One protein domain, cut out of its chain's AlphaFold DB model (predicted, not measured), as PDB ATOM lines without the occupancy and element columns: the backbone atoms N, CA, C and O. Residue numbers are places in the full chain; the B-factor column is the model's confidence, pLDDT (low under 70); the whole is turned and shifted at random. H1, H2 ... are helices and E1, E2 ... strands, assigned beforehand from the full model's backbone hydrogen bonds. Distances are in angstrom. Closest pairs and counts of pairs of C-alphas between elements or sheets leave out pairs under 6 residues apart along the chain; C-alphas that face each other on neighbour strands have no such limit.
ATOM      1  N   SER A  20      18.607 -51.895  24.020       46.75
ATOM      2  CA  SER A  20      17.485 -51.429  24.842       46.75
ATOM      3  C   SER A  20      17.900 -50.894  26.222       46.75
ATOM      4  O   SER A  20      17.239 -50.001  26.747       46.75
ATOM      5  N   PHE A  21      19.010 -51.366  26.806       53.50
ATOM      6  CA  PHE A  21      19.336 -51.048  28.206       53.50
ATOM      7  C   PHE A  21      19.813 -49.602  28.433       53.50
ATOM      8  O   PHE A  21      19.665 -49.083  29.537       53.50
ATOM      9  N   PHE A  22      20.373 -48.932  27.418       52.84
ATOM     10  CA  PHE A  22      20.842 -47.548  27.566       52.84
ATOM     11  C   PHE A  22      19.697 -46.550  27.667       52.84
ATOM     12  O   PHE A  22      19.693 -45.681  28.539       52.84
ATOM     13  N   ILE A  23      18.708 -46.705  26.784       54.91
ATOM     14  CA  ILE A  23      17.473 -45.929  26.841       54.91
ATOM     15  C   ILE A  23      16.765 -46.216  28.158       54.91
ATOM     16  O   ILE A  23      16.384 -45.272  28.842       54.91
ATOM     17  N   ASP A  24      16.645 -47.486  28.555       53.22
ATOM     18  CA  ASP A  24      16.029 -47.842  29.834       53.22
ATOM     19  C   ASP A  24      16.758 -47.192  31.015       53.22
ATOM     20  O   ASP A  24      16.112 -46.670  31.924       53.22
ATOM     21  N   TYR A  25      18.093 -47.167  31.000       61.50
ATOM     22  CA  TYR A  25      18.889 -46.457  31.997       61.50
ATOM     23  C   TYR A  25      18.590 -44.952  31.986       61.50
ATOM     24  O   TYR A  25      18.272 -44.403  33.041       61.50
ATOM     25  N   VAL A  26      18.613 -44.276  30.833       59.16
ATOM     26  CA  VAL A  26      18.351 -42.828  30.754       59.16
ATOM     27  C   VAL A  26      16.917 -42.471  31.137       59.16
ATOM     28  O   VAL A  26      16.720 -41.558  31.942       59.16
ATOM     29  N   ILE A  27      15.922 -43.229  30.671       58.78
ATOM     30  CA  ILE A  27      14.519 -43.076  31.073       58.78
ATOM     31  C   ILE A  27      14.383 -43.214  32.598       58.78
ATOM     32  O   ILE A  27      13.731 -42.394  33.246       58.78
ATOM     33  N   ARG A  28      15.024 -44.221  33.205       59.50
ATOM     34  CA  ARG A  28      14.891 -44.502  34.645       59.50
ATOM     35  C   ARG A  28      15.681 -43.550  35.542       59.50
ATOM     36  O   ARG A  28      15.250 -43.299  36.668       59.50
ATOM     37  N   THR A  29      16.832 -43.056  35.087       58.88
ATOM     38  CA  THR A  29      17.785 -42.310  35.930       58.88
ATOM     39  C   THR A  29      17.787 -40.812  35.669       58.88
ATOM     40  O   THR A  29      17.850 -40.044  36.624       58.88
ATOM     41  N   LYS A  30      17.671 -40.380  34.410       58.59
ATOM     42  CA  LYS A  30      17.721 -38.959  34.030       58.59
ATOM     43  C   LYS A  30      16.337 -38.329  33.902       58.59
ATOM     44  O   LYS A  30      16.214 -37.110  33.878       58.59
ATOM     45  N   LEU A  31      15.295 -39.151  33.807       56.62
ATOM     46  CA  LEU A  31      13.982 -38.721  33.329       56.62
ATOM     47  C   LEU A  31      12.797 -39.197  34.189       56.62
ATOM     48  O   LEU A  31      11.633 -39.127  33.782       56.62
ATOM     49  N   LYS A  32      13.096 -39.649  35.409       47.44
ATOM     50  CA  LYS A  32      12.137 -40.159  36.394       47.44
ATOM     51  C   LYS A  32      10.919 -39.223  36.531       47.44
ATOM     52  O   LYS A  32      11.063 -38.067  36.916       47.44
ATOM     53  N   GLY A  33       9.719 -39.737  36.245       48.06
ATOM     54  CA  GLY A  33       8.444 -39.043  36.490       48.06
ATOM     55  C   GLY A  33       7.786 -38.354  35.288       48.06
ATOM     56  O   GLY A  33       6.729 -37.753  35.458       48.06
ATOM     57  N   ARG A  34       8.347 -38.447  34.076       46.50
ATOM     58  CA  ARG A  34       7.685 -37.961  32.852       46.50
ATOM     59  C   ARG A  34       7.165 -39.145  32.026       46.50
ATOM     60  O   ARG A  34       7.817 -40.181  31.935       46.50
ATOM     61  N   ASN A  35       5.978 -39.003  31.439       41.28
ATOM     62  CA  ASN A  35       5.374 -40.015  30.569       41.28
ATOM     63  C   ASN A  35       6.111 -39.989  29.217       41.28
ATOM     64  O   ASN A  35       5.884 -39.100  28.402       41.28
ATOM     65  N   LEU A  36       7.094 -40.876  29.049       48.09
ATOM     66  CA  LEU A  36       8.211 -40.696  28.108       48.09
ATOM     67  C   LEU A  36       8.395 -41.828  27.102       48.09
ATOM     68  O   LEU A  36       9.357 -41.818  26.339       48.09
ATOM     69  N   ASN A  37       7.476 -42.789  27.068       39.91
ATOM     70  CA  ASN A  37       7.621 -44.016  26.281       39.91
ATOM     71  C   ASN A  37       7.675 -43.801  24.751       39.91
ATOM     72  O   ASN A  37       7.814 -44.774  24.019       39.91
ATOM     73  N   SER A  38       7.571 -42.565  24.256       43.72
ATOM     74  CA  SER A  38       7.408 -42.247  22.832       43.72
ATOM     75  C   SER A  38       8.408 -41.237  22.247       43.72
ATOM     76  O   SER A  38       8.314 -40.944  21.060       43.72
ATOM     77  N   LEU A  39       9.381 -40.719  23.012       51.94
ATOM     78  CA  LEU A  39      10.326 -39.686  22.522       51.94
ATOM     79  C   LEU A  39      11.778 -40.167  22.328       51.94
ATOM     80  O   LEU A  39      12.660 -39.364  22.022       51.94
ATOM     81  N   PHE A  40      12.043 -41.466  22.487       54.56
ATOM     82  CA  PHE A  40      13.397 -42.026  22.435       54.56
ATOM     83  C   PHE A  40      13.447 -43.119  21.377       54.56
ATOM     84  O   PHE A  40      12.802 -44.157  21.507       54.56
ATOM     85  N   ILE A  41      14.194 -42.863  20.309       53.69
ATOM     86  CA  ILE A  41      14.353 -43.781  19.186       53.69
ATOM     87  C   ILE A  41      15.821 -44.178  19.169       53.69
ATOM     88  O   ILE A  41      16.644 -43.481  18.585       53.69
ATOM     89  N   ASN A  42      16.137 -45.323  19.776       54.06
ATOM     90  CA  ASN A  42      17.462 -45.952  19.667       54.06
ATOM     91  C   ASN A  42      17.663 -46.687  18.342       54.06
ATOM     92  O   ASN A  42      18.757 -47.186  18.083       54.06
ATOM     93  N   ASN A  43      16.627 -46.828  17.515       64.50
ATOM     94  CA  ASN A  43      16.735 -47.580  16.276       64.50
ATOM     95  C   ASN A  43      17.003 -46.651  15.090       64.50
ATOM     96  O   ASN A  43      16.093 -45.994  14.586       64.50
ATOM     97  N   ARG A  44      18.246 -46.670  14.590       64.38
ATOM     98  CA  ARG A  44      18.678 -45.904  13.407       64.38
ATOM     99  C   ARG A  44      17.795 -46.135  12.195       64.38
ATOM    100  O   ARG A  44      17.594 -45.213  11.421       64.38
ATOM    101  N   ASN A  45      17.272 -47.345  12.030       69.50
ATOM    102  CA  ASN A  45      16.467 -47.688  10.862       69.50
ATOM    103  C   ASN A  45      15.100 -46.991  10.869       69.50
ATOM    104  O   ASN A  45      14.418 -46.997   9.852       69.50
ATOM    105  N   LEU A  46      14.699 -46.409  12.002       74.88
ATOM    106  CA  LEU A  46      13.498 -45.587  12.115       74.88
ATOM    107  C   LEU A  46      13.793 -44.097  11.892       74.88
ATOM    108  O   LEU A  46      12.857 -43.309  11.801       74.88
ATOM    109  N   LEU A  47      15.068 -43.704  11.833       84.75
ATOM    110  CA  LEU A  47      15.496 -42.321  11.680       84.75
ATOM    111  C   LEU A  47      15.887 -42.036  10.230       84.75
ATOM    112  O   LEU A  47      16.784 -42.667   9.672       84.75
ATOM    113  N   ASN A  48      15.279 -41.007   9.656       89.94
ATOM    114  CA  ASN A  48      15.663 -40.493   8.351       89.94
ATOM    115  C   ASN A  48      16.725 -39.407   8.534       89.94
ATOM    116  O   ASN A  48      16.500 -38.415   9.227       89.94
ATOM    117  N   LYS A  49      17.912 -39.599   7.953       92.06
ATOM    118  CA  LYS A  49      19.013 -38.632   8.069       92.06
ATOM    119  C   LYS A  49      18.732 -37.402   7.210       92.06
ATOM    120  O   LYS A  49      18.502 -37.545   6.016       92.06
ATOM    121  N   LEU A  50      18.843 -36.217   7.807       95.06
ATOM    122  CA  LEU A  50      18.752 -34.945   7.097       95.06
ATOM    123  C   LEU A  50      20.078 -34.621   6.394       95.06
ATOM    124  O   LEU A  50      21.173 -34.897   6.899       95.06
ATOM    125  N   LYS A  51      19.988 -34.000   5.220       96.38
ATOM    126  CA  LYS A  51      21.141 -33.665   4.388       96.38
ATOM    127  C   LYS A  51      21.886 -32.425   4.886       96.38
ATOM    128  O   LYS A  51      21.386 -31.301   4.844       96.38
ATOM    129  N   VAL A  52      23.150 -32.624   5.254       95.56
ATOM    130  CA  VAL A  52      24.126 -31.543   5.444       95.56
ATOM    131  C   VAL A  52      24.513 -30.999   4.066       95.56
ATOM    132  O   VAL A  52      25.058 -31.731   3.240       95.56
ATOM    133  N   VAL A  53      24.211 -29.729   3.797       96.94
ATOM    134  CA  VAL A  53      24.524 -29.063   2.519       96.94
ATOM    135  C   VAL A  53      25.816 -28.258   2.566       96.94
ATOM    136  O   VAL A  53      26.443 -28.056   1.530       96.94
ATOM    137  N   SER A  54      26.229 -27.824   3.755       95.50
ATOM    138  CA  SER A  54      27.497 -27.139   3.983       95.50
ATOM    139  C   SER A  54      28.017 -27.504   5.366       95.50
ATOM    140  O   SER A  54      27.259 -27.506   6.333       95.50
ATOM    141  N   CYS A  55      29.302 -27.828   5.463       94.19
ATOM    142  CA  CYS A  55      29.979 -28.039   6.736       94.19
ATOM    143  C   CYS A  55      31.377 -27.448   6.631       94.19
ATOM    144  O   CYS A  55      32.204 -27.917   5.847       94.19
ATOM    145  N   ASN A  56      31.640 -26.413   7.416       91.94
ATOM    146  CA  ASN A  56      32.982 -25.904   7.634       91.94
ATOM    147  C   ASN A  56      33.246 -25.766   9.138       91.94
ATOM    148  O   ASN A  56      32.371 -25.979   9.974       91.94
ATOM    149  N   ASN A  57      34.467 -25.378   9.498       85.44
ATOM    150  CA  ASN A  57      34.868 -25.304  10.901       85.44
ATOM    151  C   ASN A  57      34.122 -24.236  11.723       85.44
ATOM    152  O   ASN A  57      34.350 -24.182  12.925       85.44
ATOM    153  N   GLN A  58      33.286 -23.387  11.119       93.44
ATOM    154  CA  GLN A  58      32.506 -22.337  11.782       93.44
ATOM    155  C   GLN A  58      30.993 -22.511  11.627       93.44
ATOM    156  O   GLN A  58      30.250 -22.026  12.469       93.44
ATOM    157  N   ILE A  59      30.518 -23.143  10.554       96.81
ATOM    158  CA  ILE A  59      29.096 -23.200  10.211       96.81
ATOM    159  C   ILE A  59      28.739 -24.584   9.673       96.81
ATOM    160  O   ILE A  59      29.451 -25.131   8.827       96.81
ATOM    161  N   ILE A  60      27.594 -25.100  10.118       97.62
ATOM    162  CA  ILE A  60      26.898 -26.233   9.501       97.62
ATOM    163  C   ILE A  60      25.555 -25.751   8.987       97.62
ATOM    164  O   ILE A  60      24.821 -25.060   9.691       97.62
ATOM    165  N   GLU A  61      25.226 -26.154   7.769       98.31
ATOM    166  CA  GLU A  61      23.909 -25.969   7.187       98.31
ATOM    167  C   GLU A  61      23.311 -27.319   6.812       98.31
ATOM    168  O   GLU A  61      23.916 -28.111   6.083       98.31
ATOM    169  N   ILE A  62      22.090 -27.552   7.273       98.19
ATOM    170  CA  ILE A  62      21.294 -28.741   6.983       98.19
ATOM    171  C   ILE A  62      20.050 -28.265   6.244       98.19
ATOM    172  O   ILE A  62      19.371 -27.356   6.717       98.19
ATOM    173  N   LYS A  63      19.778 -28.839   5.069       97.88
ATOM    174  CA  LYS A  63      18.596 -28.522   4.253       97.88
ATOM    175  C   LYS A  63      17.997 -29.808   3.724       97.88
ATOM    176  O   LYS A  63      18.666 -30.518   2.975       97.88
ATOM    177  N   ASP A  64      16.751 -30.073   4.080       97.62
ATOM    178  CA  ASP A  64      16.041 -31.258   3.610       97.62
ATOM    179  C   ASP A  64      14.520 -31.073   3.645       97.62
ATOM    180  O   ASP A  64      14.020 -29.976   3.902       97.62
ATOM    181  N   LYS A  65      13.792 -32.152   3.372       96.12
ATOM    182  CA  LYS A  65      12.336 -32.229   3.405       96.12
ATOM    183  C   LYS A  65      11.886 -33.316   4.391       96.12
ATOM    184  O   LYS A  65      12.463 -34.400   4.406       96.12
ATOM    185  N   LEU A  66      10.876 -33.017   5.207       94.06
ATOM    186  CA  LEU A  66      10.231 -33.985   6.103       94.06
ATOM    187  C   LEU A  66       9.273 -34.916   5.340       94.06
ATOM    188  O   LEU A  66       9.000 -34.701   4.156       94.06
ATOM    189  N   GLU A  67       8.717 -35.919   6.024       91.69
ATOM    190  CA  GLU A  67       7.743 -36.856   5.442       91.69
ATOM    191  C   GLU A  67       6.450 -36.127   5.040       91.69
ATOM    192  O   GLU A  67       5.879 -36.386   3.980       91.69
ATOM    193  N   SER A  68       6.032 -35.142   5.845       91.00
ATOM    194  CA  SER A  68       4.925 -34.215   5.541       91.00
ATOM    195  C   SER A  68       5.148 -33.389   4.274       91.00
ATOM    196  O   SER A  68       4.207 -32.870   3.669       91.00
ATOM    197  N   GLY A  69       6.404 -33.260   3.866       93.94
ATOM    198  CA  GLY A  69       6.847 -32.444   2.762       93.94
ATOM    199  C   GLY A  69       7.224 -31.009   3.114       93.94
ATOM    200  O   GLY A  69       7.585 -30.247   2.213       93.94
ATOM    201  N   GLU A  70       7.195 -30.652   4.394       94.62
ATOM    202  CA  GLU A  70       7.730 -29.384   4.879       94.62
ATOM    203  C   GLU A  70       9.247 -29.319   4.674       94.62
ATOM    204  O   GLU A  70       9.966 -30.312   4.813       94.62
ATOM    205  N   LEU A  71       9.744 -28.133   4.320       96.38
ATOM    206  CA  LEU A  71      11.177 -27.887   4.218       96.38
ATOM    207  C   LEU A  71      11.760 -27.641   5.604       96.38
ATOM    208  O   LEU A  71      11.196 -26.890   6.398       96.38
ATOM    209  N   VAL A  72      12.926 -28.223   5.851       97.25
ATOM    210  CA  VAL A  72      13.730 -27.966   7.041       97.25
ATOM    211  C   VAL A  72      15.004 -27.272   6.621       97.25
ATOM    212  O   VAL A  72      15.725 -27.751   5.743       97.25
ATOM    213  N   TYR A  73      15.308 -26.172   7.295       98.12
ATOM    214  CA  TYR A  73      16.624 -25.557   7.273       98.12
ATOM    215  C   TYR A  73      17.129 -25.397   8.699       98.12
ATOM    216  O   TYR A  73      16.431 -24.875   9.559       98.12
ATOM    217  N   MET A  74      18.355 -25.839   8.946       98.25
ATOM    218  CA  MET A  74      19.032 -25.629  10.215       98.25
ATOM    219  C   MET A  74      20.418 -25.058   9.959       98.25
ATOM    220  O   MET A  74      21.171 -25.586   9.137       98.25
ATOM    221  N   LYS A  75      20.746 -23.987  10.679       98.44
ATOM    222  CA  LYS A  75      22.054 -23.341  10.660       98.44
ATOM    223  C   LYS A  75      22.653 -23.392  12.057       98.44
ATOM    224  O   LYS A  75      22.023 -22.966  13.016       98.44
ATOM    225  N   ILE A  76      23.870 -23.910  12.161       98.38
ATOM    226  CA  ILE A  76      24.593 -24.038  13.426       98.38
ATOM    227  C   ILE A  76      25.879 -23.240  13.292       98.38
ATOM    228  O   ILE A  76      26.702 -23.552  12.431       98.38
ATOM    229  N   GLU A  77      26.053 -22.219  14.124       98.00
ATOM    230  CA  GLU A  77      27.249 -21.375  14.131       98.00
ATOM    231  C   GLU A  77      28.149 -21.721  15.316       98.00
ATOM    232  O   GLU A  77      27.681 -21.933  16.433       98.00
ATOM    233  N   LYS A  78      29.460 -21.743  15.084       95.00
ATOM    234  CA  LYS A  78      30.492 -21.875  16.109       95.00
ATOM    235  C   LYS A  78      31.046 -20.504  16.469       95.00
ATOM    236  O   LYS A  78      31.105 -19.601  15.639       95.00
ATOM    237  N   GLN A  79      31.525 -20.379  17.694       93.44
ATOM    238  CA  GLN A  79      32.368 -19.276  18.134       93.44
ATOM    239  C   GLN A  79      33.599 -19.805  18.863       93.44
ATOM    240  O   GLN A  79      33.595 -20.908  19.417       93.44
ATOM    241  N   LYS A  80      34.665 -19.007  18.840       90.25
ATOM    242  CA  LYS A  80      35.862 -19.223  19.649       90.25
ATOM    243  C   LYS A  80      35.915 -18.141  20.709       90.25
ATOM    244  O   LYS A  80      35.847 -16.964  20.364       90.25
ATOM    245  N   ASN A  81      36.074 -18.548  21.961       85.62
ATOM    246  CA  ASN A  81      36.157 -17.633  23.090       85.62
ATOM    247  C   ASN A  81      37.453 -17.890  23.851       85.62
ATOM    248  O   ASN A  81      37.860 -19.044  24.007       85.62
ATOM    249  N   ASP A  82      38.065 -16.831  24.371       81.19
ATOM    250  CA  ASP A  82      39.137 -16.988  25.349       81.19
ATOM    251  C   ASP A  82      38.528 -17.441  26.675       81.19
ATOM    252  O   ASP A  82      37.600 -16.815  27.198       81.19
ATOM    253  N   LEU A  83      39.043 -18.535  27.230       72.06
ATOM    254  CA  LEU A  83      38.528 -19.113  28.469       72.06
ATOM    255  C   LEU A  83      38.717 -18.153  29.657       72.06
ATOM    256  O   LEU A  83      37.902 -18.152  30.573       72.06
ATOM    257  N   GLN A  84      39.727 -17.276  29.597       68.25
ATOM    258  CA  GLN A  84      39.963 -16.215  30.586       68.25
ATOM    259  C   GLN A  84      38.811 -15.200  30.678       68.25
ATOM    260  O   GLN A  84      38.656 -14.538  31.701       68.25
ATOM    261  N   ASN A  85      37.970 -15.099  29.644       68.00
ATOM    262  CA  ASN A  85      36.782 -14.243  29.660       68.00
ATOM    263  C   ASN A  85      35.580 -14.904  30.364       68.00
ATOM    264  O   ASN A  85      34.534 -14.267  30.523       68.00
ATOM    265  N   LEU A  86      35.695 -16.169  30.789       67.38
ATOM    266  CA  LEU A  86      34.660 -16.870  31.549       67.38
ATOM    267  C   LEU A  86      34.883 -16.637  33.054       67.38
ATOM    268  O   LEU A  86      35.947 -16.908  33.598       67.38
ATOM    269  N   LYS A  87      33.869 -16.072  33.722       58.06
ATOM    270  CA  LYS A  87      34.010 -15.331  34.991       58.06
ATOM    271  C   LYS A  87      34.278 -16.186  36.233       58.06
ATOM    272  O   LYS A  87      34.659 -15.638  37.261       58.06
ATOM    273  N   SER A  88      34.038 -17.492  36.177       65.44
ATOM    274  CA  SER A  88      34.278 -18.410  37.298       65.44
ATOM    275  C   SER A  88      34.529 -19.810  36.763       65.44
ATOM    276  O   SER A  88      33.741 -20.292  35.953       65.44
ATOM    277  N   ILE A  89      35.628 -20.427  37.196       68.56
ATOM    278  CA  ILE A  89      35.921 -21.843  36.975       68.56
ATOM    279  C   ILE A  89      36.050 -22.470  38.356       68.56
ATOM    280  O   ILE A  89      36.958 -22.115  39.107       68.56
ATOM    281  N   GLU A  90      35.144 -23.379  38.694       71.81
ATOM    282  CA  GLU A  90      35.192 -24.123  39.953       71.81
ATOM    283  C   GLU A  90      35.448 -25.597  39.660       71.81
ATOM    284  O   GLU A  90      34.945 -26.143  38.677       71.81
ATOM    285  N   LEU A  91      36.243 -26.233  40.516       68.25
ATOM    286  CA  LEU A  91      36.519 -27.660  40.454       68.25
ATOM    287  C   LEU A  91      35.782 -28.325  41.616       68.25
ATOM    288  O   LEU A  91      36.181 -28.176  42.773       68.25
ATOM    289  N   LEU A  92      34.699 -29.037  41.321       63.16
ATOM    290  CA  LEU A  92      33.963 -29.785  42.333       63.16
ATOM    291  C   LEU A  92      34.480 -31.217  42.412       63.16
ATOM    292  O   LEU A  92      34.513 -31.934  41.411       63.16
ATOM    293  N   ASN A  93      34.853 -31.632  43.622       61.88
ATOM    294  CA  ASN A  93      35.110 -33.029  43.943       61.88
ATOM    295  C   ASN A  93      33.781 -33.687  44.331       61.88
ATOM    296  O   ASN A  93      33.145 -33.253  45.295       61.88
ATOM    297  N   ILE A  94      33.346 -34.702  43.584       58.94
ATOM    298  CA  ILE A  94      32.118 -35.435  43.903       58.94
ATOM    299  C   ILE A  94      32.427 -36.451  45.021       58.94
ATOM    300  O   ILE A  94      33.214 -37.380  44.812       58.94
ATOM    301  N   PRO A  95      31.811 -36.330  46.216       44.00
ATOM    302  CA  PRO A  95      32.053 -37.266  47.310       44.00
ATOM    303  C   PRO A  95      31.656 -38.698  46.918       44.00
ATOM    304  O   PRO A  95      30.531 -38.937  46.487       44.00
ATOM    305  N   GLY A  96      32.565 -39.658  47.108       48.88
ATOM    306  CA  GLY A  96      32.314 -41.083  46.840       48.88
ATOM    307  C   GLY A  96      32.751 -41.581  45.458       48.88
ATOM    308  O   GLY A  96      32.638 -42.775  45.191       48.88
ATOM    309  N   THR A  97      33.302 -40.711  44.606       44.03
ATOM    310  CA  THR A  97      33.943 -41.096  43.341       44.03
ATOM    311  C   THR A  97      35.427 -40.753  43.392       44.03
ATOM    312  O   THR A  97      35.784 -39.612  43.670       44.03
ATOM    313  N   ILE A  98      36.301 -41.729  43.143       42.22
ATOM    314  CA  ILE A  98      37.744 -41.483  43.034       42.22
ATOM    315  C   ILE A  98      37.981 -40.716  41.718       42.22
ATOM    316  O   ILE A  98      37.531 -41.158  40.663       42.22
ATOM    317  N   ASP A  99      38.628 -39.551  41.805       47.50
ATOM    318  CA  ASP A  99      39.125 -38.731  40.684       47.50
ATOM    319  C   ASP A  99      38.095 -38.225  39.653       47.50
ATOM    320  O   ASP A  99      38.425 -38.021  38.484       47.50
ATOM    321  N   THR A 100      36.844 -37.967  40.054       55.38
ATOM    322  CA  THR A 100      35.879 -37.280  39.173       55.38
ATOM    323  C   THR A 100      35.785 -35.805  39.544       55.38
ATOM    324  O   THR A 100      35.118 -35.431  40.509       55.38
ATOM    325  N   PHE A 101      36.475 -34.965  38.773       60.09
ATOM    326  CA  PHE A 101      36.354 -33.516  38.867       60.09
ATOM    327  C   PHE A 101      35.292 -33.018  37.895       60.09
ATOM    328  O   PHE A 101      35.306 -33.379  36.718       60.09
ATOM    329  N   VAL A 102      34.401 -32.160  38.381       69.81
ATOM    330  CA  VAL A 102      33.463 -31.429  37.530       69.81
ATOM    331  C   VAL A 102      33.918 -29.985  37.426       69.81
ATOM    332  O   VAL A 102      34.145 -29.329  38.443       69.81
ATOM    333  N   TYR A 103      34.032 -29.496  36.193       74.00
ATOM    334  CA  TYR A 103      34.216 -28.078  35.930       74.00
ATOM    335  C   TYR A 103      32.861 -27.383  35.985       74.00
ATOM    336  O   TYR A 103      31.938 -27.757  35.258       74.00
ATOM    337  N   LEU A 104      32.756 -26.354  36.821       77.25
ATOM    338  CA  LEU A 104      31.674 -25.388  36.727       77.25
ATOM    339  C   LEU A 104      32.174 -24.132  36.035       77.25
ATOM    340  O   LEU A 104      33.174 -23.562  36.464       77.25
ATOM    341  N   ILE A 105      31.457 -23.672  35.014       76.25
ATOM    342  CA  ILE A 105      31.705 -22.378  34.384       76.25
ATOM    343  C   ILE A 105      30.469 -21.507  34.542       76.25
ATOM    344  O   ILE A 105      29.394 -21.849  34.051       76.25
ATOM    345  N   ASN A 106      30.612 -20.373  35.234       76.50
ATOM    346  CA  ASN A 106      29.485 -19.496  35.584       76.50
ATOM    347  C   ASN A 106      28.358 -20.237  36.332       76.50
ATOM    348  O   ASN A 106      27.181 -19.950  36.119       76.50
ATOM    349  N   GLY A 107      28.723 -21.202  37.185       74.62
ATOM    350  CA  GLY A 107      27.783 -22.007  37.971       74.62
ATOM    351  C   GLY A 107      27.123 -23.173  37.223       74.62
ATOM    352  O   GLY A 107      26.226 -23.803  37.777       74.62
ATOM    353  N   TYR A 108      27.547 -23.479  35.991       77.00
ATOM    354  CA  TYR A 108      27.029 -24.602  35.203       77.00
ATOM    355  C   TYR A 108      28.076 -25.692  35.039       77.00
ATOM    356  O   TYR A 108      29.205 -25.386  34.670       77.00
ATOM    357  N   GLU A 109      27.686 -26.946  35.257       80.50
ATOM    358  CA  GLU A 109      28.479 -28.105  34.839       80.50
ATOM    359  C   GLU A 109      28.725 -28.035  33.332       80.50
ATOM    360  O   GLU A 109      27.794 -27.793  32.565       80.50
ATOM    361  N   VAL A 110      29.983 -28.211  32.927       82.62
ATOM    362  CA  VAL A 110      30.386 -28.171  31.520       82.62
ATOM    363  C   VAL A 110      30.946 -29.502  31.049       82.62
ATOM    364  O   VAL A 110      31.558 -30.255  31.805       82.62
ATOM    365  N   TYR A 111      30.776 -29.756  29.757       83.88
ATOM    366  CA  TYR A 111      31.151 -30.994  29.091       83.88
ATOM    367  C   TYR A 111      32.162 -30.712  27.989       83.88
ATOM    368  O   TYR A 111      32.057 -29.708  27.291       83.88
ATOM    369  N   GLY A 112      33.133 -31.609  27.805       78.62
ATOM    370  CA  GLY A 112      34.144 -31.474  26.750       78.62
ATOM    371  C   GLY A 112      35.434 -30.764  27.163       78.62
ATOM    372  O   GLY A 112      36.338 -30.637  26.341       78.62
ATOM    373  N   ILE A 113      35.561 -30.335  28.423       74.38
ATOM    374  CA  ILE A 113      36.783 -29.724  28.965       74.38
ATOM    375  C   ILE A 113      37.471 -30.700  29.921       74.38
ATOM    376  O   ILE A 113      36.853 -31.195  30.855       74.38
ATOM    377  N   ASP A 114      38.763 -30.938  29.713       65.38
ATOM    378  CA  ASP A 114      39.641 -31.720  30.601       65.38
ATOM    379  C   ASP A 114      40.752 -30.880  31.247       65.38
ATOM    380  O   ASP A 114      41.403 -31.312  32.195       65.38
ATOM    381  N   ARG A 115      41.005 -29.686  30.705       63.34
ATOM    382  CA  ARG A 115      41.963 -28.708  31.207       63.34
ATOM    383  C   ARG A 115      41.556 -27.317  30.757       63.34
ATOM    384  O   ARG A 115      40.948 -27.141  29.701       63.34
ATOM    385  N   ILE A 116      41.962 -26.324  31.537       63.72
ATOM    386  CA  ILE A 116      41.826 -24.909  31.193       63.72
ATOM    387  C   ILE A 116      42.724 -24.647  29.973       63.72
ATOM    388  O   ILE A 116      43.935 -24.487  30.104       63.72
ATOM    389  N   LYS A 117      42.149 -24.707  28.767       66.69
ATOM    390  CA  LYS A 117      42.786 -24.247  27.524       66.69
ATOM    391  C   LYS A 117      42.558 -22.745  27.395       66.69
ATOM    392  O   LYS A 117      41.470 -22.282  27.708       66.69
ATOM    393  N   ASP A 118      43.526 -22.000  26.863       69.94
ATOM    394  CA  ASP A 118      43.375 -20.545  26.685       69.94
ATOM    395  C   ASP A 118      42.196 -20.183  25.773       69.94
ATOM    396  O   ASP A 118      41.550 -19.158  25.968       69.94
ATOM    397  N   THR A 119      41.873 -21.065  24.822       81.88
ATOM    398  CA  THR A 119      40.745 -20.907  23.902       81.88
ATOM    399  C   THR A 119      39.811 -22.109  23.957       81.88
ATOM    400  O   THR A 119      40.242 -23.265  24.016       81.88
ATOM    401  N   VAL A 120      38.514 -21.822  23.900       84.69
ATOM    402  CA  VAL A 120      37.439 -22.809  23.811       84.69
ATOM    403  C   VAL A 120      36.609 -22.591  22.557       84.69
ATOM    404  O   VAL A 120      36.464 -21.469  22.073       84.69
ATOM    405  N   GLU A 121      36.052 -23.677  22.031       89.19
ATOM    406  CA  GLU A 121      35.091 -23.625  20.932       89.19
ATOM    407  C   GLU A 121      33.692 -23.917  21.476       89.19
ATOM    408  O   GLU A 121      33.512 -24.882  22.216       89.19
ATOM    409  N   LEU A 122      32.715 -23.095  21.113       91.69
ATOM    410  CA  LEU A 122      31.334 -23.184  21.584       91.69
ATOM    411  C   LEU A 122      30.372 -23.089  20.408       91.69
ATOM    412  O   LEU A 122      30.693 -22.489  19.381       91.69
ATOM    413  N   ILE A 123      29.166 -23.620  20.577       95.62
ATOM    414  CA  ILE A 123      28.052 -23.275  19.694       95.62
ATOM    415  C   ILE A 123      27.604 -21.853  20.049       95.62
ATOM    416  O   ILE A 123      27.425 -21.519  21.218       95.62
ATOM    417  N   LYS A 124      27.486 -21.006  19.029       96.38
ATOM    418  CA  LYS A 124      27.015 -19.625  19.130       96.38
ATOM    419  C   LYS A 124      25.502 -19.546  18.964       96.38
ATOM    420  O   LYS A 124      24.850 -18.878  19.751       96.38
ATOM    421  N   SER A 125      24.965 -20.195  17.933       97.94
ATOM    422  CA  SER A 125      23.526 -20.254  17.678       97.94
ATOM    423  C   SER A 125      23.155 -21.540  16.951       97.94
ATOM    424  O   SER A 125      23.976 -22.143  16.248       97.94
ATOM    425  N   ILE A 126      21.900 -21.945  17.131       98.38
ATOM    426  CA  ILE A 126      21.236 -22.966  16.327       98.38
ATOM    427  C   ILE A 126      19.910 -22.359  15.880       98.38
ATOM    428  O   ILE A 126      18.984 -22.224  16.678       98.38
ATOM    429  N   ASP A 127      19.837 -21.981  14.613       98.31
ATOM    430  CA  ASP A 127      18.652 -21.391  14.000       98.31
ATOM    431  C   ASP A 127      17.940 -22.463  13.174       98.31
ATOM    432  O   ASP A 127      18.571 -23.157  12.370       98.31
ATOM    433  N   VAL A 128      16.638 -22.637  13.402       97.94
ATOM    434  CA  VAL A 128      15.838 -23.722  12.826       97.94
ATOM    435  C   VAL A 128      14.600 -23.156  12.147       97.94
ATOM    436  O   VAL A 128      13.834 -22.396  12.738       97.94
ATOM    437  N   VAL A 129      14.382 -23.581  10.908       97.56
ATOM    438  CA  VAL A 129      13.191 -23.294  10.115       97.56
ATOM    439  C   VAL A 129      12.536 -24.617   9.728       97.56
ATOM    440  O   VAL A 129      13.202 -25.478   9.155       97.56
ATOM    441  N   ILE A 130      11.250 -24.777  10.044       95.44
ATOM    442  CA  ILE A 130      10.415 -25.926   9.659       95.44
ATOM    443  C   ILE A 130       9.152 -25.364   9.003       95.44
ATOM    444  O   ILE A 130       8.319 -24.759   9.680       95.44
ATOM    445  N   GLY A 131       9.033 -25.510   7.683       92.75
ATOM    446  CA  GLY A 131       7.986 -24.837   6.914       92.75
ATOM    447  C   GLY A 131       8.065 -23.317   7.098       92.75
ATOM    448  O   GLY A 131       9.104 -22.714   6.832       92.75
ATOM    449  N   ASP A 132       6.983 -22.719   7.598       93.19
ATOM    450  CA  ASP A 132       6.886 -21.277   7.868       93.19
ATOM    451  C   ASP A 132       7.296 -20.889   9.301       93.19
ATOM    452  O   ASP A 132       7.292 -19.710   9.663       93.19
ATOM    453  N   ILE A 133       7.638 -21.867  10.146       94.94
ATOM    454  CA  ILE A 133       8.021 -21.625  11.536       94.94
ATOM    455  C   ILE A 133       9.530 -21.435  11.626       94.94
ATOM    456  O   ILE A 133      10.296 -22.303  11.217       94.94
ATOM    457  N   HIS A 134       9.949 -20.324  12.230       96.50
ATOM    458  CA  HIS A 134      11.345 -20.010  12.512       96.50
ATOM    459  C   HIS A 134      11.544 -19.811  14.015       96.50
ATOM    460  O   HIS A 134      10.812 -19.049  14.649       96.50
ATOM    461  N   PHE A 135      12.544 -20.481  14.578       96.69
ATOM    462  CA  PHE A 135      12.956 -20.293  15.961       96.69
ATOM    463  C   PHE A 135      14.464 -20.488  16.126       96.69
ATOM    464  O   PHE A 135      15.097 -21.259  15.405       96.69
ATOM    465  N   THR A 136      15.019 -19.824  17.134       97.50
ATOM    466  CA  THR A 136      16.385 -20.057  17.609       97.50
ATOM    467  C   THR A 136      16.321 -20.951  18.841       97.50
ATOM    468  O   THR A 136      15.489 -20.749  19.730       97.50
ATOM    469  N   VAL A 137      17.177 -21.968  18.890       96.19
ATOM    470  CA  VAL A 137      17.286 -22.843  20.058       96.19
ATOM    471  C   VAL A 137      17.844 -22.033  21.233       96.19
ATOM    472  O   VAL A 137      18.846 -21.343  21.050       96.19
ATOM    473  N   PRO A 138      17.241 -22.121  22.429       94.88
ATOM    474  CA  PRO A 138      17.744 -21.440  23.617       94.88
ATOM    475  C   PRO A 138      19.208 -21.779  23.940       94.88
ATOM    476  O   PRO A 138      19.601 -22.946  23.891       94.88
ATOM    477  N   ASP A 139      20.000 -20.775  24.327       92.38
ATOM    478  CA  ASP A 139      21.431 -20.936  24.644       92.38
ATOM    479  C   ASP A 139      21.689 -21.978  25.742       92.38
ATOM    480  O   ASP A 139      22.686 -22.701  25.715       92.38
ATOM    481  N   ASP A 140      20.793 -22.087  26.725       90.44
ATOM    482  CA  ASP A 140      20.903 -23.056  27.817       90.44
ATOM    483  C   ASP A 140      20.844 -24.516  27.345       90.44
ATOM    484  O   ASP A 140      21.307 -25.402  28.064       90.44
ATOM    485  N   ALA A 141      20.364 -24.773  26.124       91.69
ATOM    486  CA  ALA A 141      20.363 -26.098  25.528       91.69
ATOM    487  C   ALA A 141      21.774 -26.599  25.167       91.69
ATOM    488  O   ALA A 141      21.979 -27.817  25.158       91.69
ATOM    489  N   PHE A 142      22.730 -25.702  24.884       93.25
ATOM    490  CA  PHE A 142      24.053 -26.069  24.352       93.25
ATOM    491  C   PHE A 142      25.254 -25.281  24.908       93.25
ATOM    492  O   PHE A 142      26.390 -25.608  24.568       93.25
ATOM    493  N   ARG A 143      25.059 -24.255  25.745       90.75
ATOM    494  CA  ARG A 143      26.154 -23.409  26.274       90.75
ATOM    495  C   ARG A 143      27.202 -24.150  27.112       90.75
ATOM    496  O   ARG A 143      28.288 -23.627  27.333       90.75
ATOM    497  N   ASP A 144      26.851 -25.324  27.620       88.69
ATOM    498  CA  ASP A 144      27.698 -26.211  28.418       88.69
ATOM    499  C   ASP A 144      28.443 -27.254  27.569       88.69
ATOM    500  O   ASP A 144      29.196 -28.057  28.115       88.69
ATOM    501  N   LEU A 145      28.261 -27.245  26.244       90.62
ATOM    502  CA  LEU A 145      28.885 -28.181  25.309       90.62
ATOM    503  C   LEU A 145      30.137 -27.554  24.683       90.62
ATOM    504  O   LEU A 145      30.067 -26.832  23.684       90.62
ATOM    505  N   PHE A 146      31.300 -27.838  25.262       89.00
ATOM    506  CA  PHE A 146      32.577 -27.293  24.811       89.00
ATOM    507  C   PHE A 146      33.227 -28.190  23.767       89.00
ATOM    508  O   PHE A 146      33.134 -29.409  23.820       89.00
ATOM    509  N   PHE A 147      33.931 -27.577  22.819       88.94
ATOM    510  CA  PHE A 147      34.588 -28.267  21.709       88.94
ATOM    511  C   PHE A 147      33.638 -29.189  20.922       88.94
ATOM    512  O   PHE A 147      33.943 -30.365  20.737       88.94
ATOM    513  N   PRO A 148      32.487 -28.697  20.430       91.50
ATOM    514  CA  PRO A 148      31.601 -29.497  19.590       91.50
ATOM    515  C   PRO A 148      32.315 -29.911  18.293       91.50
ATOM    516  O   PRO A 148      32.947 -29.098  17.611       91.50
ATOM    517  N   ASN A 149      32.187 -31.179  17.913       89.31
ATOM    518  CA  ASN A 149      32.749 -31.697  16.678       89.31
ATOM    519  C   ASN A 149      31.838 -31.384  15.485       89.31
ATOM    520  O   ASN A 149      30.890 -32.114  15.206       89.31
ATOM    521  N   PHE A 150      32.143 -30.307  14.765       91.81
ATOM    522  CA  PHE A 150      31.319 -29.869  13.640       91.81
ATOM    523  C   PHE A 150      31.417 -30.821  12.443       91.81
ATOM    524  O   PHE A 150      30.429 -31.452  12.080       91.81
ATOM    525  N   CYS A 151      32.604 -30.931  11.840       88.06
ATOM    526  CA  CYS A 151      32.782 -31.604  10.549       88.06
ATOM    527  C   CYS A 151      33.809 -32.738  10.575       88.06
ATOM    528  O   CYS A 151      33.938 -33.462   9.586       88.06
ATOM    529  N   GLU A 152      34.580 -32.894  11.656       81.75
ATOM    530  CA  GLU A 152      35.651 -33.887  11.668       81.75
ATOM    531  C   GLU A 152      35.042 -35.286  11.742       81.75
ATOM    532  O   GLU A 152      34.136 -35.560  12.526       81.75
ATOM    533  N   THR A 153      35.537 -36.188  10.902       72.94
ATOM    534  CA  THR A 153      35.160 -37.600  10.945       72.94
ATOM    535  C   THR A 153      36.405 -38.394  11.295       72.94
ATOM    536  O   THR A 153      37.356 -38.446  10.517       72.94
ATOM    537  N   LEU A 154      36.416 -38.990  12.485       67.38
ATOM    538  CA  LEU A 154      37.516 -39.810  12.995       67.38
ATOM    539  C   LEU A 154      36.944 -41.118  13.550       67.38
ATOM    540  O   LEU A 154      35.757 -41.186  13.849       67.38
ATOM    541  N   TYR A 155      37.777 -42.156  13.698       59.56
ATOM    542  CA  TYR A 155      37.350 -43.538  13.998       59.56
ATOM    543  C   TYR A 155      36.259 -43.678  15.074       59.56
ATOM    544  O   TYR A 155      35.391 -44.532  14.933       59.56
ATOM    545  N   SER A 156      36.297 -42.857  16.124       64.12
ATOM    546  CA  SER A 156      35.296 -42.849  17.195       64.12
ATOM    547  C   SER A 156      34.447 -41.578  17.258       64.12
ATOM    548  O   SER A 156      33.474 -41.566  17.993       64.12
ATOM    549  N   ILE A 157      34.777 -40.517  16.515       70.56
ATOM    550  CA  ILE A 157      34.127 -39.207  16.645       70.56
ATOM    551  C   ILE A 157      33.239 -38.956  15.428       70.56
ATOM    552  O   ILE A 157      33.710 -38.963  14.288       70.56
ATOM    553  N   LYS A 158      31.956 -38.708  15.688       79.38
ATOM    554  CA  LYS A 158      30.958 -38.379  14.669       79.38
ATOM    555  C   LYS A 158      30.833 -36.859  14.539       79.38
ATOM    556  O   LYS A 158      30.921 -36.178  15.564       79.38
ATOM    557  N   PRO A 159      30.668 -36.318  13.321       87.88
ATOM    558  CA  PRO A 159      30.314 -34.914  13.152       87.88
ATOM    559  C   PRO A 159      28.911 -34.661  13.711       87.88
ATOM    560  O   PRO A 159      28.178 -35.599  14.033       87.88
ATOM    561  N   ILE A 160      28.517 -33.395  13.790       92.06
ATOM    562  CA  ILE A 160      27.125 -33.051  14.066       92.06
ATOM    563  C   ILE A 160      26.242 -33.619  12.946       92.06
ATOM    564  O   ILE A 160      26.491 -33.408  11.757       92.06
ATOM    565  N   GLU A 161      25.193 -34.338  13.333       91.69
ATOM    566  CA  GLU A 161      24.243 -34.961  12.414       91.69
ATOM    567  C   GLU A 161      22.816 -34.663  12.864       91.69
ATOM    568  O   GLU A 161      22.532 -34.630  14.060       91.69
ATOM    569  N   ALA A 162      21.906 -34.485  11.909       93.81
ATOM    570  CA  ALA A 162      20.490 -34.343  12.202       93.81
ATOM    571  C   ALA A 162      19.674 -35.444  11.528       93.81
ATOM    572  O   ALA A 162      19.990 -35.902  10.428       93.81
ATOM    573  N   PHE A 163      18.614 -35.858  12.205       92.56
ATOM    574  CA  PHE A 163      17.692 -36.888  11.755       92.56
ATOM    575  C   PHE A 163      16.265 -36.453  12.045       92.56
ATOM    576  O   PHE A 163      16.043 -35.617  12.917       92.56
ATOM    577  N   PHE A 164      15.296 -37.059  11.373       92.12
ATOM    578  CA  PHE A 164      13.893 -36.902  11.713       92.12
ATOM    579  C   PHE A 164      13.178 -38.245  11.845       92.12
ATOM    580  O   PHE A 164      13.632 -39.273  11.336       92.12
ATOM    581  N   HIS A 165      12.053 -38.219  12.551       89.19
ATOM    582  CA  HIS A 165      11.112 -39.326  12.643       89.19
ATOM    583  C   HIS A 165       9.685 -38.813  12.794       89.19
ATOM    584  O   HIS A 165       9.449 -37.817  13.478       89.19
ATOM    585  N   GLN A 166       8.735 -39.548  12.226       86.75
ATOM    586  CA  GLN A 166       7.313 -39.283  12.378       86.75
ATOM    587  C   GLN A 166       6.698 -40.216  13.428       86.75
ATOM    588  O   GLN A 166       6.635 -41.429  13.236       86.75
ATOM    589  N   PHE A 167       6.187 -39.645  14.519       81.19
ATOM    590  CA  PHE A 167       5.411 -40.363  15.527       81.19
ATOM    591  C   PHE A 167       3.932 -39.970  15.418       81.19
ATOM    592  O   PHE A 167       3.494 -38.923  15.901       81.19
ATOM    593  N   GLY A 168       3.138 -40.809  14.751       83.00
ATOM    594  CA  GLY A 168       1.739 -40.499  14.463       83.00
ATOM    595  C   GLY A 168       1.610 -39.309  13.506       83.00
ATOM    596  O   GLY A 168       1.980 -39.410  12.338       83.00
ATOM    597  N   LYS A 169       1.054 -38.189  13.984       83.31
ATOM    598  CA  LYS A 169       0.905 -36.948  13.193       83.31
ATOM    599  C   LYS A 169       2.018 -35.929  13.437       83.31
ATOM    600  O   LYS A 169       2.040 -34.907  12.758       83.31
ATOM    601  N   ASP A 170       2.887 -36.189  14.406       85.25
ATOM    602  CA  ASP A 170       3.940 -35.264  14.796       85.25
ATOM    603  C   ASP A 170       5.275 -35.715  14.212       85.25
ATOM    604  O   ASP A 170       5.634 -36.893  14.269       85.25
ATOM    605  N   GLU A 171       6.021 -34.762  13.670       90.12
ATOM    606  CA  GLU A 171       7.379 -34.971  13.186       90.12
ATOM    607  C   GLU A 171       8.367 -34.349  14.165       90.12
ATOM    608  O   GLU A 171       8.221 -33.200  14.596       90.12
ATOM    609  N   TYR A 172       9.373 -35.140  14.520       91.62
ATOM    610  CA  TYR A 172      10.433 -34.754  15.431       91.62
ATOM    611  C   TYR A 172      11.753 -34.719  14.689       91.62
ATOM    612  O   TYR A 172      12.066 -35.632  13.926       91.62
ATOM    613  N   ILE A 173      12.538 -33.685  14.964       93.12
ATOM    614  CA  ILE A 173      13.905 -33.540  14.479       93.12
ATOM    615  C   ILE A 173      14.842 -33.733  15.667       93.12
ATOM    616  O   ILE A 173      14.617 -33.201  16.755       93.12
ATOM    617  N   TYR A 174      15.907 -34.487  15.444       92.44
ATOM    618  CA  TYR A 174      16.937 -34.797  16.418       92.44
ATOM    619  C   TYR A 174      18.273 -34.288  15.899       92.44
ATOM    620  O   TYR A 174      18.728 -34.746  14.853       92.44
ATOM    621  N   LEU A 175      18.906 -33.367  16.622       93.94
ATOM    622  CA  LEU A 175      20.268 -32.919  16.341       93.94
ATOM    623  C   LEU A 175      21.224 -33.566  17.338       93.94
ATOM    624  O   LEU A 175      21.131 -33.330  18.542       93.94
ATOM    625  N   TYR A 176      22.150 -34.357  16.818       91.62
ATOM    626  CA  TYR A 176      23.197 -35.012  17.582       91.62
ATOM    627  C   TYR A 176      24.461 -34.164  17.536       91.62
ATOM    628  O   TYR A 176      24.978 -33.857  16.462       91.62
ATOM    629  N   ILE A 177      24.958 -33.797  18.712       92.12
ATOM    630  CA  ILE A 177      26.179 -33.020  18.903       92.12
ATOM    631  C   ILE A 177      27.157 -33.889  19.677       92.12
ATOM    632  O   ILE A 177      26.858 -34.341  20.781       92.12
ATOM    633  N   PHE A 178      28.335 -34.106  19.109       88.00
ATOM    634  CA  PHE A 178      29.389 -34.899  19.731       88.00
ATOM    635  C   PHE A 178      30.528 -33.990  20.172       88.00
ATOM    636  O   PHE A 178      30.873 -33.044  19.465       88.00
ATOM    637  N   GLY A 179      31.133 -34.288  21.318       87.19
ATOM    638  CA  GLY A 179      32.368 -33.634  21.739       87.19
ATOM    639  C   GLY A 179      33.539 -34.034  20.851       87.19
ATOM    640  O   GLY A 179      33.695 -35.202  20.483       87.19
ATOM    641  N   LYS A 180      34.385 -33.067  20.504       75.19
ATOM    642  CA  LYS A 180      35.662 -33.319  19.848       75.19
ATOM    643  C   LYS A 180      36.616 -33.932  20.864       75.19
ATOM    644  O   LYS A 180      36.876 -33.370  21.920       75.19
ATOM    645  N   ASN A 181      37.173 -35.075  20.498       64.88
ATOM    646  CA  ASN A 181      38.243 -35.720  21.236       64.88
ATOM    647  C   ASN A 181      39.579 -35.254  20.641       64.88
ATOM    648  O   ASN A 181      39.869 -35.506  19.467       64.88
ATOM    649  N   ASP A 182      40.362 -34.508  21.422       58.56
ATOM    650  CA  ASP A 182      41.658 -33.995  20.984       58.56
ATOM    651  C   ASP A 182      42.664 -35.151  20.887       58.56
ATOM    652  O   ASP A 182      43.173 -35.665  21.882       58.56
ATOM    653  N   GLN A 183      42.957 -35.587  19.659       49.22
ATOM    654  CA  GLN A 183      43.888 -36.692  19.419       49.22
ATOM    655  C   GLN A 183      45.328 -36.379  19.843       49.22
ATOM    656  O   GLN A 183      46.109 -37.313  20.026       49.22
ATOM    657  N   ASN A 184      45.676 -35.105  20.048       50.72
ATOM    658  CA  ASN A 184      46.988 -34.715  20.568       50.72
ATOM    659  C   ASN A 184      47.104 -34.925  22.082       50.72
ATOM    660  O   ASN A 184      48.154 -34.664  22.667       50.72
ATOM    661  N   LEU A 185      46.041 -35.389  22.741       54.72
ATOM    662  CA  LEU A 185      46.138 -35.877  24.103       54.72
ATOM    663  C   LEU A 185      46.856 -37.226  24.077       54.72
ATOM    664  O   LEU A 185      46.289 -38.248  23.675       54.72
ATOM    665  N   GLU A 186      48.117 -37.197  24.514       51.62
ATOM    666  CA  GLU A 186      48.968 -38.372  24.735       51.62
ATOM    667  C   GLU A 186      48.359 -39.332  25.769       51.62
ATOM    668  O   GLU A 186      48.659 -40.524  25.775       51.62
ATOM    669  N   ASN A 187      47.458 -38.832  26.619       56.75
ATOM    670  CA  ASN A 187      46.815 -39.606  27.667       56.75
ATOM    671  C   ASN A 187      45.395 -40.038  27.263       56.75
ATOM    672  O   ASN A 187      44.488 -39.217  27.111       56.75
ATOM    673  N   PHE A 188      45.199 -41.352  27.138       56.25
ATOM    674  CA  PHE A 188      43.905 -41.970  26.846       56.25
ATOM    675  C   PHE A 188      42.829 -41.628  27.887       56.25
ATOM    676  O   PHE A 188      41.661 -41.529  27.528       56.25
ATOM    677  N   GLU A 189      43.200 -41.393  29.148       52.44
ATOM    678  CA  GLU A 189      42.262 -40.992  30.203       52.44
ATOM    679  C   GLU A 189      41.717 -39.573  29.981       52.44
ATOM    680  O   GLU A 189      40.534 -39.327  30.193       52.44
ATOM    681  N   LEU A 190      42.519 -38.651  29.436       54.81
ATOM    682  CA  LEU A 190      42.061 -37.290  29.113       54.81
ATOM    683  C   LEU A 190      41.025 -37.287  27.981       54.81
ATOM    684  O   LEU A 190      40.046 -36.541  28.011       54.81
ATOM    685  N   ARG A 191      41.168 -38.217  27.030       57.94
ATOM    686  CA  ARG A 191      40.186 -38.440  25.960       57.94
ATOM    687  C   ARG A 191      38.810 -38.858  26.497       57.94
ATOM    688  O   ARG A 191      37.793 -38.584  25.856       57.94
ATOM    689  N   ARG A 192      38.766 -39.512  27.665       57.47
ATOM    690  CA  ARG A 192      37.523 -39.927  28.332       57.47
ATOM    691  C   ARG A 192      36.776 -38.727  28.906       57.47
ATOM    692  O   ARG A 192      35.579 -38.606  28.700       57.47
ATOM    693  N   VAL A 193      37.477 -37.802  29.554       56.69
ATOM    694  CA  VAL A 193      36.858 -36.635  30.212       56.69
ATOM    695  C   VAL A 193      36.227 -35.666  29.197       56.69
ATOM    696  O   VAL A 193      35.205 -35.047  29.479       56.69
ATOM    697  N   GLN A 194      36.769 -35.590  27.977       64.25
ATOM    698  CA  GLN A 194      36.268 -34.694  26.924       64.25
ATOM    699  C   GLN A 194      35.097 -35.249  26.094       64.25
ATOM    700  O   GLN A 194      34.514 -34.526  25.285       64.25
ATOM    701  N   THR A 195      34.750 -36.530  26.225       76.69
ATOM    702  CA  THR A 195      33.767 -37.132  25.316       76.69
ATOM    703  C   THR A 195      32.348 -36.993  25.866       76.69
ATOM    704  O   THR A 195      32.018 -37.534  26.923       76.69
ATOM    705  N   PHE A 196      31.486 -36.329  25.099       84.12
ATOM    706  CA  PHE A 196      30.045 -36.267  25.338       84.12
ATOM    707  C   PHE A 196      29.257 -36.488  24.047       84.12
ATOM    708  O   PHE A 196      29.780 -36.360  22.934       84.12
ATOM    709  N   MET A 197      27.970 -36.767  24.219       86.69
ATOM    710  CA  MET A 197      26.966 -36.729  23.168       86.69
ATOM    711  C   MET A 197      25.726 -36.014  23.699       86.69
ATOM    712  O   MET A 197      25.145 -36.443  24.694       86.69
ATOM    713  N   ALA A 198      25.293 -34.968  23.007       88.81
ATOM    714  CA  ALA A 198      24.014 -34.319  23.236       88.81
ATOM    715  C   ALA A 198      23.050 -34.636  22.088       88.81
ATOM    716  O   ALA A 198      23.441 -34.643  20.922       88.81
ATOM    717  N   LYS A 199      21.783 -34.871  22.418       89.94
ATOM    718  CA  LYS A 199      20.667 -34.968  21.475       89.94
ATOM    719  C   LYS A 199      19.690 -33.849  21.791       89.94
ATOM    720  O   LYS A 199      19.037 -33.887  22.833       89.94
ATOM    721  N   LEU A 200      19.602 -32.861  20.910       92.56
ATOM    722  CA  LEU A 200      18.583 -31.815  20.969       92.56
ATOM    723  C   LEU A 200      17.358 -32.265  20.172       92.56
ATOM    724  O   LEU A 200      17.496 -32.842  19.094       92.56
ATOM    725  N   ILE A 201      16.171 -32.027  20.724       91.38
ATOM    726  CA  ILE A 201      14.894 -32.491  20.183       91.38
ATOM    727  C   ILE A 201      14.048 -31.276  19.820       91.38
ATOM    728  O   ILE A 201      13.862 -30.373  20.640       91.38
ATOM    729  N   PHE A 202      13.503 -31.284  18.608       90.62
ATOM    730  CA  PHE A 202      12.647 -30.228  18.079       90.62
ATOM    731  C   PHE A 202      11.393 -30.821  17.449       90.62
ATOM    732  O   PHE A 202      11.386 -31.972  17.013       90.62
ATOM    733  N   ASN A 203      10.353 -30.006  17.349       91.00
ATOM    734  CA  ASN A 203       9.214 -30.237  16.471       91.00
ATOM    735  C   ASN A 203       8.745 -28.892  15.891       91.00
ATOM    736  O   ASN A 203       9.354 -27.851  16.143       91.00
ATOM    737  N   LYS A 204       7.643 -28.893  15.139       89.31
ATOM    738  CA  LYS A 204       7.058 -27.672  14.554       89.31
ATOM    739  C   LYS A 204       6.680 -26.577  15.564       89.31
ATOM    740  O   LYS A 204       6.460 -25.441  15.167       89.31
ATOM    741  N   ASN A 205       6.584 -26.904  16.855       89.81
ATOM    742  CA  ASN A 205       6.286 -25.937  17.913       89.81
ATOM    743  C   ASN A 205       7.560 -25.338  18.537       89.81
ATOM    744  O   ASN A 205       7.454 -24.467  19.398       89.81
ATOM    745  N   GLY A 206       8.748 -25.801  18.134       91.50
ATOM    746  CA  GLY A 206      10.038 -25.305  18.604       91.50
ATOM    747  C   GLY A 206      10.891 -26.362  19.305       91.50
ATOM    748  O   GLY A 206      10.788 -27.568  19.063       91.50
ATOM    749  N   TYR A 207      11.774 -25.885  20.181       92.44
ATOM    750  CA  TYR A 207      12.644 -26.720  21.005       92.44
ATOM    751  C   TYR A 207      11.845 -27.471  22.079       92.44
ATOM    752  O   TYR A 207      11.101 -26.873  22.853       92.44
ATOM    753  N   VAL A 208      12.025 -28.791  22.136       90.88
ATOM    754  CA  VAL A 208      11.331 -29.680  23.081       90.88
ATOM    755  C   VAL A 208      12.207 -29.983  24.293       90.88
ATOM    756  O   VAL A 208      11.722 -30.032  25.423       90.88
ATOM    757  N   GLY A 209      13.501 -30.222  24.074       88.50
ATOM    758  CA  GLY A 209      14.417 -30.573  25.151       88.50
ATOM    759  C   GLY A 209      15.734 -31.168  24.670       88.50
ATOM    760  O   GLY A 209      16.001 -31.267  23.470       88.50
ATOM    761  N   ARG A 210      16.564 -31.574  25.632       88.19
ATOM    762  CA  ARG A 210      17.856 -32.219  25.387       88.19
ATOM    763  C   ARG A 210      18.044 -33.474  26.219       88.19
ATOM    764  O   ARG A 210      17.541 -33.573  27.336       88.19
ATOM    765  N   ILE A 211      18.848 -34.380  25.685       83.88
ATOM    766  CA  ILE A 211      19.423 -35.521  26.394       83.88
ATOM    767  C   ILE A 211      20.933 -35.405  26.263       83.88
ATOM    768  O   ILE A 211      21.430 -35.049  25.195       83.88
ATOM    769  N   LEU A 212      21.654 -35.721  27.330       83.06
ATOM    770  CA  LEU A 212      23.104 -35.687  27.355       83.06
ATOM    771  C   LEU A 212      23.641 -37.001  27.917       83.06
ATOM    772  O   LEU A 212      23.091 -37.516  28.890       83.06
ATOM    773  N   ALA A 213      24.715 -37.502  27.313       78.69
ATOM    774  CA  ALA A 213      25.522 -38.583  27.857       78.69
ATOM    775  C   ALA A 213      27.009 -38.230  27.871       78.69
ATOM    776  O   ALA A 213      27.518 -37.584  26.950       78.69
ATOM    777  N   THR A 214      27.705 -38.699  28.903       75.81
ATOM    778  CA  THR A 214      29.161 -38.548  29.069       75.81
ATOM    779  C   THR A 214      29.896 -39.839  28.712       75.81
ATOM    780  O   THR A 214      29.276 -40.871  28.457       75.81
ATOM    781  N   TRP A 215      31.230 -39.824  28.705       70.94
ATOM    782  CA  TRP A 215      32.036 -41.002  28.374       70.94
ATOM    783  C   TRP A 215      31.678 -42.269  29.148       70.94
ATOM    784  O   TRP A 215      31.649 -43.335  28.545       70.94
ATOM    785  N   GLY A 216      31.421 -42.191  30.458       66.94
ATOM    786  CA  GLY A 216      31.099 -43.385  31.251       66.94
ATOM    787  C   GLY A 216      29.868 -44.110  30.704       66.94
ATOM    788  O   GLY A 216      29.881 -45.324  30.512       66.94
ATOM    789  N   GLU A 217      28.848 -43.327  30.362       67.75
ATOM    790  CA  GLU A 217      27.629 -43.787  29.711       67.75
ATOM    791  C   GLU A 217      27.933 -44.262  28.278       67.75
ATOM    792  O   GLU A 217      27.686 -45.410  27.937       67.75
ATOM    793  N   LEU A 218      28.578 -43.443  27.451       72.38
ATOM    794  CA  LEU A 218      28.889 -43.764  26.051       72.38
ATOM    795  C   LEU A 218      29.761 -45.019  25.871       72.38
ATOM    796  O   LEU A 218      29.548 -45.813  24.951       72.38
ATOM    797  N   ASN A 219      30.743 -45.224  26.746       66.06
ATOM    798  CA  ASN A 219      31.647 -46.366  26.705       66.06
ATOM    799  C   ASN A 219      30.931 -47.671  27.072       66.06
ATOM    800  O   ASN A 219      31.173 -48.693  26.433       66.06
ATOM    801  N   ALA A 220      30.008 -47.629  28.037       63.59
ATOM    802  CA  ALA A 220      29.186 -48.785  28.392       63.59
ATOM    803  C   ALA A 220      28.312 -49.272  27.219       63.59
ATOM    804  O   ALA A 220      27.967 -50.451  27.161       63.59
ATOM    805  N   TYR A 221      28.011 -48.391  26.257       63.44
ATOM    806  CA  TYR A 221      27.131 -48.675  25.118       63.44
ATOM    807  C   TYR A 221      27.820 -48.566  23.753       63.44
ATOM    808  O   TYR A 221      27.169 -48.328  22.741       63.44
ATOM    809  N   GLN A 222      29.137 -48.794  23.712       66.38
ATOM    810  CA  GLN A 222      29.905 -48.977  22.472       66.38
ATOM    811  C   GLN A 222      29.804 -47.804  21.480       66.38
ATOM    812  O   GLN A 222      29.711 -48.004  20.267       66.38
TER     813      GLN A 222
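This is residues 20 to 222 of the 231 residues of an uncharacterized protein of Leptospiraceae bacterium (UniProt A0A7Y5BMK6). The model is a sandwich of two antiparallel sheets, face to face, with a separate hairpin, E4 and E5, beyond one end and three short helices outside the sheets. H1 lies off the far side of the four-stranded sheet from the five-stranded one, while H2 and H3 sit at the end of the four-stranded sheet where the hairpin also lies. The printed part has 203 residues with three named helices and eleven named strands, in the order H1 E1 E2 E3 E4 E5 E6 E7 E8 E9 H2 E10 E11 H3; the class is mixed, helices and strands. The sheets run E1 E2 E3 E6 E7 and E8 E9 E10 E11, strand beside strand. The whole is compact, with a radius of gyration of the C-alphas of 17.3 A and spans of 49 by 36 by 32 A.

H1, residues 20 to 29, is on neither sheet of the sandwich. E1, residues 52 to 55, E2, residues 59 to 65, and E3, residues 71 to 82, form a meander, each strand the antiparallel neighbour of the one before. N 61 and O 54 are 2.8 A apart across the hairpin of E1 and E2, and N 62 and O 74 are 2.9 A apart across that of E2 and E3. E4, residues 89 to 93, and E5, residues 101 to 105, form a hairpin with N 92 and O 102 2.9 A apart; both are apart from E3. E6, residues 119 to 130, is the antiparallel neighbour of E3, with N 75 and O 127 2.9 A apart. E7, residues 133 to 136, forms a hairpin with E6, with N 128 and O 135 2.9 A apart. The second sheet, twisted, has E8, residues 161 to 167, and E9, residues 170 to 178, as a hairpin with N 163 and O 174 2.9 A apart. H2, residues 188 to 193, is on neither sheet. E10, residues 196 to 203, pairs with E9, N 175 and O 200 being 2.9 A apart, and forms a hairpin with E11, residues 206 to 214, where N 199 and O 211 are 2.8 A apart. In the sandwich, two sheets face to face, the best planes of the facing parts stand 10 degrees apart and the strands at 28 degrees. The closest C-alphas of E7 and E11, those of Phe 135 and Gly 206, are 6.4 A apart. H3, residues 215 to 220, only grazes the second sheet with its residues 215 to 219. H2 and H3 only just touch, with 3 pairs of C-alphas within 8 A, the closest those of Arg 192 and Trp 215 at 5.6 A. H1 and H3 are near each other, with 5 pairs of C-alphas within 10 A. Every O i to N i+4 pair is within hydrogen-bond range in H1 and H3, and 1 of 2 in H2.

H1 begins at C-alpha 20, (17.485, -51.429, 24.842), and is 14.4 A long. E1 is 6.9 A long, E2 20.2 A, E3 36.7 A, E4 13.2 A, E5 12.9 A, E6 33.9 A and E7 10.5 A. E3 ends at C-alpha 82, (39.137, -16.988, 25.349). E8 is 19.8 A long, E9 25.9 A, H2 9.5 A, E10 23.4 A and E11 25.5 A. H3, 8.3 A long, ends at C-alpha 220, (29.186, -48.785, 28.392).

The two C-alphas farthest apart, those of Gly 69 and Gly 96, are 51.6 A apart. The printed part has no cut. The links H1 to E1, E5 to E6 and E7 to E8 are long, the last leading from one sheet of the sandwich to the other. The mean pLDDT of the printed part is 78.0; 72 residues are under 70, among them residues 20 to 45, 91 to 102 and 181 to 194.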